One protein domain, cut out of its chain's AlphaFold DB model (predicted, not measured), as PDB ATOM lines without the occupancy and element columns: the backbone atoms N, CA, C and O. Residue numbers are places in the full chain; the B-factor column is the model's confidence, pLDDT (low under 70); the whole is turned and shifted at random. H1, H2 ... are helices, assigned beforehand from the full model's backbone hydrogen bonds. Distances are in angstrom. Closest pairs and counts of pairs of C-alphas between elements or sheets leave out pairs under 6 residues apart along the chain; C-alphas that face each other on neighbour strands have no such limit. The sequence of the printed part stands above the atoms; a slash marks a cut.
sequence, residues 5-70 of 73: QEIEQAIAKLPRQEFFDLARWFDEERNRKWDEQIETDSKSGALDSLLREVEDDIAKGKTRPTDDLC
ATOM      1  N   GLN A   5       3.636 -17.712 115.560       91.44
ATOM      2  CA  GLN A   5       2.472 -17.258 116.331       91.44
ATOM      3  C   GLN A   5       2.844 -16.579 117.655       91.44
ATOM      4  O   GLN A   5       2.219 -15.596 118.040       91.44
ATOM      5  N   GLU A   6       3.850 -17.080 118.373       92.12
ATOM      6  CA  GLU A   6       4.304 -16.449 119.617       92.12
ATOM      7  C   GLU A   6       4.950 -15.081 119.357       92.12
ATOM      8  O   GLU A   6       4.756 -14.152 120.142       92.12
ATOM      9  N   ILE A   7       5.660 -14.930 118.235       91.81
ATOM     10  CA  ILE A   7       6.231 -13.647 117.804       91.81
ATOM     11  C   ILE A   7       5.108 -12.674 117.427       91.81
ATOM     12  O   ILE A   7       5.099 -11.548 117.916       91.81
ATOM     13  N   GLU A   8       4.119 -13.104 116.643       92.50
ATOM     14  CA  GLU A   8       2.953 -12.281 116.285       92.50
ATOM     15  C   GLU A   8       2.198 -11.789 117.527       92.50
ATOM     16  O   GLU A   8       1.851 -10.611 117.627       92.50
ATOM     17  N   GLN A   9       1.996 -12.665 118.516       94.06
ATOM     18  CA  GLN A   9       1.365 -12.287 119.779       94.06
ATOM     19  C   GLN A   9       2.205 -11.304 120.598       94.06
ATOM     20  O   GLN A   9       1.639 -10.460 121.294       94.06
ATOM     21  N   ALA A  10       3.534 -11.415 120.558       93.56
ATOM     22  CA  ALA A  10       4.420 -10.459 121.212       93.56
ATOM     23  C   ALA A  10       4.356  -9.091 120.518       93.56
ATOM     24  O   ALA A  10       4.202  -8.077 121.194       93.56
ATOM     25  N   ILE A  11       4.367  -9.071 119.182       93.00
ATOM     26  CA  ILE A  11       4.247  -7.851 118.370       93.00
ATOM     27  C   ILE A  11       2.912  -7.150 118.631       93.00
ATOM     28  O   ILE A  11       2.880  -5.935 118.812       93.00
ATOM     29  N   ALA A  12       1.814  -7.905 118.729       93.12
ATOM     30  CA  ALA A  12       0.487  -7.358 119.012       93.12
ATOM     31  C   ALA A  12       0.381  -6.662 120.383       93.12
ATOM     32  O   ALA A  12      -0.537  -5.871 120.601       93.12
ATOM     33  N   LYS A  13       1.297  -6.957 121.316       95.88
ATOM     34  CA  LYS A  13       1.351  -6.349 122.654       95.88
ATOM     35  C   LYS A  13       2.286  -5.140 122.727       95.88
ATOM     36  O   LYS A  13       2.343  -4.508 123.782       95.88
ATOM     37  N   LEU A  14       3.019  -4.826 121.658       95.00
ATOM     38  CA  LEU A  14       3.967  -3.719 121.661       95.00
ATOM     39  C   LEU A  14       3.248  -2.365 121.759       95.00
ATOM     40  O   LEU A  14       2.205  -2.156 121.126       95.00
ATOM     41  N   PRO A  15       3.817  -1.401 122.500       96.44
ATOM     42  CA  PRO A  15       3.420  -0.008 122.398       96.44
ATOM     43  C   PRO A  15       3.546   0.493 120.957       96.44
ATOM     44  O   PRO A  15       4.424   0.075 120.205       96.44
ATOM     45  N   ARG A  16       2.703   1.462 120.588       94.12
ATOM     46  CA  ARG A  16       2.644   2.014 119.224       94.12
ATOM     47  C   ARG A  16       4.019   2.397 118.666       94.12
ATOM     48  O   ARG A  16       4.293   2.117 117.508       94.12
ATOM     49  N   GLN A  17       4.858   3.051 119.468       95.94
ATOM     50  CA  GLN A  17       6.181   3.497 119.032       95.94
ATOM     51  C   GLN A  17       7.103   2.315 118.710       95.94
ATOM     52  O   GLN A  17       7.652   2.259 117.616       95.94
ATOM     53  N   GLU A  18       7.184   1.339 119.613       95.44
ATOM     54  CA  GLU A  18       7.998   0.133 119.428       95.44
ATOM     55  C   GLU A  18       7.518  -0.704 118.237       95.44
ATOM     56  O   GLU A  18       8.335  -1.254 117.504       95.44
ATOM     57  N   PHE A  19       6.206  -0.748 117.987       95.31
ATOM     58  CA  PHE A  19       5.656  -1.384 116.791       95.31
ATOM     59  C   PHE A  19       6.162  -0.721 115.502       95.31
ATOM     60  O   PHE A  19       6.565  -1.418 114.573       95.31
ATOM     61  N   PHE A  20       6.167   0.615 115.428       95.19
ATOM     62  CA  PHE A  20       6.661   1.325 114.241       95.19
ATOM     63  C   PHE A  20       8.175   1.201 114.066       95.19
ATOM     64  O   PHE A  20       8.644   1.099 112.932       95.19
ATOM     65  N   ASP A  21       8.938   1.185 115.158       96.06
ATOM     66  CA  ASP A  21      10.382   0.960 115.092       96.06
ATOM     67  C   ASP A  21      10.704  -0.471 114.637       96.06
ATOM     68  O   ASP A  21      11.569  -0.660 113.780       96.06
ATOM     69  N   LEU A  22       9.948  -1.467 115.117       95.50
ATOM     70  CA  LEU A  22      10.050  -2.844 114.638       95.50
ATOM     71  C   LEU A  22       9.674  -2.960 113.158       95.50
ATOM     72  O   LEU A  22      10.374  -3.639 112.413       95.50
ATOM     73  N   ALA A  23       8.593  -2.306 112.726       94.31
ATOM     74  CA  ALA A  23       8.159  -2.329 111.332       94.31
ATOM     75  C   ALA A  23       9.238  -1.764 110.396       94.31
ATOM     76  O   ALA A  23       9.559  -2.394 109.393       94.31
ATOM     77  N   ARG A  24       9.865  -0.637 110.770       95.75
ATOM     78  CA  ARG A  24      10.976  -0.045 110.008       95.75
ATOM     79  C   ARG A  24      12.141  -1.022 109.860       95.75
ATOM     80  O   ARG A  24      12.612  -1.254 108.753       95.75
ATOM     81  N   TRP A  25      12.581  -1.607 110.970       96.31
ATOM     82  CA  TRP A  25      13.666  -2.585 110.950       96.31
ATOM     83  C   TRP A  25      13.306  -3.831 110.126       96.31
ATOM     84  O   TRP A  25      14.140  -4.357 109.391       96.31
ATOM     85  N   PHE A  26      12.062  -4.304 110.221       95.06
ATOM     86  CA  PHE A  26      11.608  -5.484 109.492       95.06
ATOM     87  C   PHE A  26      11.586  -5.253 107.979       95.06
ATOM     88  O   PHE A  26      11.964  -6.152 107.230       95.06
ATOM     89  N   ASP A  27      11.195  -4.061 107.527       95.06
ATOM     90  CA  ASP A  27      11.258  -3.695 106.111       95.06
ATOM     91  C   ASP A  27      12.705  -3.680 105.594       95.06
ATOM     92  O   ASP A  27      12.979  -4.217 104.521       95.06
ATOM     93  N   GLU A  28      13.655  -3.148 106.368       95.69
ATOM     94  CA  GLU A  28      15.084  -3.182 106.022       95.69
ATOM     95  C   GLU A  28      15.620  -4.620 105.930       95.69
ATOM     96  O   GLU A  28      16.294  -4.984 104.965       95.69
ATOM     97  N   GLU A  29      15.286  -5.465 106.906       95.56
ATOM     98  CA  GLU A  29      15.674  -6.878 106.922       95.56
ATOM     99  C   GLU A  29      15.060  -7.646 105.743       95.56
ATOM    100  O   GLU A  29      15.727  -8.468 105.106       95.56
ATOM    101  N   ARG A  30      13.793  -7.367 105.427       95.62
ATOM    102  CA  ARG A  30      13.093  -7.948 104.282       95.62
ATOM    103  C   ARG A  30      13.761  -7.553 102.972       95.62
ATOM    104  O   ARG A  30      13.969  -8.426 102.134       95.62
ATOM    105  N   ASN A  31      14.118  -6.279 102.818       95.06
ATOM    106  CA  ASN A  31      14.826  -5.786 101.640       95.06
ATOM    107  C   ASN A  31      16.184  -6.476 101.494       95.06
ATOM    108  O   ASN A  31      16.480  -6.990 100.424       95.06
ATOM    109  N   ARG A  32      16.956  -6.615 102.580       95.12
ATOM    110  CA  ARG A  32      18.243  -7.325 102.527       95.12
ATOM    111  C   ARG A  32      18.087  -8.780 102.079       95.12
ATOM    112  O   ARG A  32      18.834  -9.250 101.229       95.12
ATOM    113  N   LYS A  33      17.098  -9.497 102.623       94.75
ATOM    114  CA  LYS A  33      16.804 -10.878 102.200       94.75
ATOM    115  C   LYS A  33      16.373 -10.958 100.738       94.75
ATOM    116  O   LYS A  33      16.682 -11.935 100.064       94.75
ATOM    117  N   TRP A  34      15.640  -9.955 100.266       94.31
ATOM    118  CA  TRP A  34      15.235  -9.859  98.871       94.31
ATOM    119  C   TRP A  34      16.438  -9.627  97.950       94.31
ATOM    120  O   TRP A  34      16.553 -10.312  96.936       94.31
ATOM    121  N   ASP A  35      17.374  -8.759  98.337       93.88
ATOM    122  CA  ASP A  35      18.619  -8.530  97.596       93.88
ATOM    123  C   ASP A  35      19.461  -9.815  97.493       93.88
ATOM    124  O   ASP A  35      19.902 -10.184  96.404       93.88
ATOM    125  N   GLU A  36      19.623 -10.546  98.602       92.62
ATOM    126  CA  GLU A  36      20.335 -11.836  98.637       92.62
ATOM    127  C   GLU A  36      19.677 -12.886  97.717       92.62
ATOM    128  O   GLU A  36      20.362 -13.641  97.013       92.62
ATOM    129  N   GLN A  37      18.341 -12.930  97.700       90.62
ATOM    130  CA  GLN A  37      17.577 -13.834  96.840       90.62
ATOM    131  C   GLN A  37      17.754 -13.470  95.360       90.62
ATOM    132  O   GLN A  37      18.060 -14.348  94.557       90.62
ATOM    133  N   ILE A  38      17.640 -12.184  95.006       88.25
ATOM    134  CA  ILE A  38      17.869 -11.703  93.636       88.25
ATOM    135  C   ILE A  38      19.283 -12.047  93.169       88.25
ATOM    136  O   ILE A  38      19.461 -12.509  92.042       88.25
ATOM    137  N   GLU A  39      20.296 -11.843  94.013       90.25
ATOM    138  CA  GLU A  39      21.680 -12.157  93.658       90.25
ATOM    139  C   GLU A  39      21.857 -13.657  93.375       90.25
ATOM    140  O   GLU A  39      22.522 -14.045  92.410       90.25
ATOM    141  N   THR A  40      21.226 -14.505  94.188       89.94
ATOM    142  CA  THR A  40      21.246 -15.963  94.017       89.94
ATOM    143  C   THR A  40      20.527 -16.391  92.736       89.94
ATOM    144  O   THR A  40      21.061 -17.182  91.953       89.94
ATOM    145  N   ASP A  41      19.343 -15.839  92.480       86.25
ATOM    146  CA  ASP A  41      18.529 -16.157  91.304       86.25
ATOM    147  C   ASP A  41      19.200 -15.674  90.010       86.25
ATOM    148  O   ASP A  41      19.214 -16.390  89.007       86.25
ATOM    149  N   SER A  42      19.857 -14.514  90.061       83.50
ATOM    150  CA  SER A  42      20.688 -13.987  88.976       83.50
ATOM    151  C   SER A  42      21.880 -14.902  88.677       83.50
ATOM    152  O   SER A  42      22.100 -15.291  87.533       83.50
ATOM    153  N   LYS A  43      22.615 -15.342  89.707       85.31
ATOM    154  CA  LYS A  43      23.767 -16.249  89.544       85.31
ATOM    155  C   LYS A  43      23.382 -17.651  89.075       85.31
ATOM    156  O   LYS A  43      24.186 -18.311  88.424       85.31
ATOM    157  N   SER A  44      22.189 -18.123  89.431       87.31
ATOM    158  CA  SER A  44      21.704 -19.452  89.041       87.31
ATOM    159  C   SER A  44      21.119 -19.504  87.625       87.31
ATOM    160  O   SER A  44      20.812 -20.596  87.145       87.31
ATOM    161  N   GLY A  45      20.971 -18.355  86.953       82.69
ATOM    162  CA  GLY A  45      20.331 -18.262  85.639       82.69
ATOM    163  C   GLY A  45      18.813 -18.460  85.691       82.69
ATOM    164  O   GLY A  45      18.173 -18.655  84.658       82.69
ATOM    165  N   ALA A  46      18.198 -18.406  86.880       81.81
ATOM    166  CA  ALA A  46      16.744 -18.508  87.031       81.81
ATOM    167  C   ALA A  46      16.012 -17.357  86.318       81.81
ATOM    168  O   ALA A  46      14.874 -17.518  85.876       81.81
ATOM    169  N   LEU A  47      16.690 -16.216  86.167       81.25
ATOM    170  CA  LEU A  47      16.193 -15.034  85.464       81.25
ATOM    171  C   LEU A  47      16.441 -15.077  83.945       81.25
ATOM    172  O   LEU A  47      15.932 -14.218  83.228       81.25
ATOM    173  N   ASP A  48      17.159 -16.077  83.422       82.19
ATOM    174  CA  ASP A  48      17.509 -16.155  81.996       82.19
ATOM    175  C   ASP A  48      16.277 -16.341  81.099       82.19
ATOM    176  O   ASP A  48      16.256 -15.890  79.955       82.19
ATOM    177  N   SER A  49      15.238 -17.019  81.597       83.00
ATOM    178  CA  SER A  49      13.976 -17.194  80.867       83.00
ATOM    179  C   SER A  49      13.249 -15.864  80.678       83.00
ATOM    180  O   SER A  49      12.808 -15.565  79.570       83.00
ATOM    181  N   LEU A  50      13.197 -15.053  81.737       84.50
ATOM    182  CA  LEU A  50      12.635 -13.706  81.715       84.50
ATOM    183  C   LEU A  50      13.462 -12.792  80.810       84.50
ATOM    184  O   LEU A  50      12.896 -12.013  80.051       84.50
ATOM    185  N   LEU A  51      14.792 -12.921  80.834       84.12
ATOM    186  CA  LEU A  51      15.661 -12.148  79.951       84.12
ATOM    187  C   LEU A  51      15.377 -12.454  78.474       84.12
ATOM    188  O   LEU A  51      15.211 -11.526  77.690       84.12
ATOM    189  N   ARG A  52      15.236 -13.733  78.104       87.75
ATOM    190  CA  ARG A  52      14.886 -14.123  76.725       87.75
ATOM    191  C   ARG A  52      13.514 -13.616  76.296       87.75
ATOM    192  O   ARG A  52      13.338 -13.251  75.138       87.75
ATOM    193  N   GLU A  53      12.539 -13.614  77.203       85.62
ATOM    194  CA  GLU A  53      11.210 -13.054  76.934       85.62
ATOM    195  C   GLU A  53      11.293 -11.546  76.673       85.62
ATOM    196  O   GLU A  53      10.743 -11.057  75.687       85.62
ATOM    197  N   VAL A  54      12.058 -10.823  77.493       86.81
ATOM    198  CA  VAL A  54      12.306  -9.389  77.307       86.81
ATOM    199  C   VAL A  54      13.027  -9.114  75.985       86.81
ATOM    200  O   VAL A  54      12.634  -8.204  75.258       86.81
ATOM    201  N   GLU A  55      14.044  -9.901  75.629       87.81
ATOM    202  CA  GLU A  55      14.750  -9.781  74.346       87.81
ATOM    203  C   GLU A  55      13.817 -10.002  73.145       87.81
ATOM    204  O   GLU A  55      13.870  -9.247  72.170       87.81
ATOM    205  N   ASP A  56      12.933 -10.999  73.216       90.38
ATOM    206  CA  ASP A  56      11.946 -11.297  72.173       90.38
ATOM    207  C   ASP A  56      10.889 -10.187  72.047       90.38
ATOM    208  O   ASP A  56      10.541  -9.780  70.935       90.38
ATOM    209  N   ASP A  57      10.419  -9.628  73.162       86.62
ATOM    210  CA  ASP A  57       9.476  -8.509  73.154       86.62
ATOM    211  C   ASP A  57      10.117  -7.198  72.662       86.62
ATOM    212  O   ASP A  57       9.463  -6.443  71.931       86.62
ATOM    213  N   ILE A  58      11.400  -6.954  72.967       85.50
ATOM    214  CA  ILE A  58      12.190  -5.865  72.365       85.50
ATOM    215  C   ILE A  58      12.290  -6.070  70.852       85.50
ATOM    216  O   ILE A  58      11.989  -5.151  70.088       85.50
ATOM    217  N   ALA A  59      12.656  -7.273  70.400       87.25
ATOM    218  CA  ALA A  59      12.772  -7.586  68.976       87.25
ATOM    219  C   ALA A  59      11.432  -7.446  68.232       87.25
ATOM    220  O   ALA A  59      11.401  -7.054  67.065       87.25
ATOM    221  N   LYS A  60      10.313  -7.721  68.913       91.69
ATOM    222  CA  LYS A  60       8.947  -7.566  68.390       91.69
ATOM    223  C   LYS A  60       8.400  -6.142  68.497       91.69
ATOM    224  O   LYS A  60       7.265  -5.915  68.077       91.69
ATOM    225  N   GLY A  61       9.163  -5.194  69.046       85.06
ATOM    226  CA  GLY A  61       8.731  -3.805  69.212       85.06
ATOM    227  C   GLY A  61       7.551  -3.643  70.175       85.06
ATOM    228  O   GLY A  61       6.774  -2.702  70.041       85.06
ATOM    229  N   LYS A  62       7.385  -4.566  71.130       84.44
ATOM    230  CA  LYS A  62       6.344  -4.506  72.170       84.44
ATOM    231  C   LYS A  62       6.792  -3.743  73.418       84.44
ATOM    232  O   LYS A  62       6.124  -3.791  74.451       84.44
ATOM    233  N   THR A  63       7.916  -3.048  73.346       82.88
ATOM    234  CA  THR A  63       8.415  -2.211  74.430       82.88
ATOM    235  C   THR A  63       7.972  -0.769  74.241       82.88
ATOM    236  O   THR A  63       7.769  -0.293  73.125       82.88
ATOM    237  N   ARG A  64       7.784  -0.070  75.358       77.56
ATOM    238  CA  ARG A  64       7.576   1.378  75.366       77.56
ATOM    239  C   ARG A  64       8.893   2.038  75.770       77.56
ATOM    240  O   ARG A  64       9.509   1.545  76.719       77.56
ATOM    241  N   PRO A  65       9.341   3.093  75.072       76.56
ATOM    242  CA  PRO A  65      10.464   3.904  75.516       76.56
ATOM    243  C   PRO A  65      10.267   4.350  76.965       76.56
ATOM    244  O   PRO A  65       9.178   4.771  77.350       76.56
ATOM    245  N   THR A  66      11.320   4.259  77.774       71.31
ATOM    246  CA  THR A  66      11.274   4.719  79.168       71.31
ATOM    247  C   THR A  66      11.033   6.229  79.250       71.31
ATOM    248  O   THR A  66      10.380   6.687  80.182       71.31
ATOM    249  N   ASP A  67      11.484   6.986  78.244       72.31
ATOM    250  CA  ASP A  67      11.255   8.431  78.130       72.31
ATOM    251  C   ASP A  67       9.756   8.771  78.059       72.31
ATOM    252  O   ASP A  67       9.321   9.729  78.691       72.31
ATOM    253  N   ASP A  68       8.938   7.917  77.426       68.88
ATOM    254  CA  ASP A  68       7.477   8.087  77.351       68.88
ATOM    255  C   ASP A  68       6.774   7.843  78.705       68.88
ATOM    256  O   ASP A  68       5.599   8.170  78.873       68.88
ATOM    257  N   LEU A  69       7.463   7.222  79.673       66.81
ATOM    258  CA  LEU A  69       6.952   6.955  81.023       66.81
ATOM    259  C   LEU A  69       7.388   8.017  82.042       66.81
ATOM    260  O   LEU A  69       6.755   8.143  83.091       66.81
ATOM    261  N   CYS A  70       8.456   8.761  81.744       62.69
ATOM    262  CA  CYS A  70       9.000   9.815  82.601       62.69
ATOM    263  C   CYS A  70       8.392  11.202  82.329       62.69
ATOM    264  O   CYS A  70       8.715  12.144  83.051       62.69
TER     265      CYS A  70
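Overview. This is residues 5 to 70 of the 73 residues of an uncharacterized protein of Verrucomicrobia bacterium (UniProt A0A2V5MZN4). One long helix, H2, makes the long limb of an open L, with H3 meeting one end at a corner; H1 folds back steeply at the other end, and tiny H4 follows H3 on a short link. The 66 printed residues include four named helices, H1, H2, H3 and H4 in chain order, and no named strand: all helix. The whole is extended, with a radius of gyration of the C-alphas of 20.0 A, and flat, spanning 55 by 32 by 17 A.

Arrangement. H2, residues 16 to 43, is close but not clearly touching to H3, residues 48 to 59; their closest C-alphas, of Ser 42 and Asp 48, are 8.0 A apart. Their lines are about perpendicular, at 79 degrees. H1, residues 5 to 11, is close but not clearly touching to H2, with the closest C-alphas, of Ile 11 and Phe 19, 6.8 A apart. They run opposite ways at a steep tilt of 53 degrees. H4, residues 66 to 69, is apart from H1, H2 and H3. In H1, H2 and H3 every O i to N i+4 pair is within hydrogen-bond range; H4 is too short for one.

Along the chain. H2 measures 40.8 A from C-alpha 16 at (2.644, 2.014, 119.224) to C-alpha 43 at (23.767, -16.249, 89.544). H3 measures 16.3 A, H1 9.8 A and H4 5.2 A.

Size, cuts and confidence. The C-alphas farthest apart, of Lys 13 and Ala 59, are 54.9 A apart. The printed part has no cut and no long link. Residues 68 to 70 have pLDDT under 70.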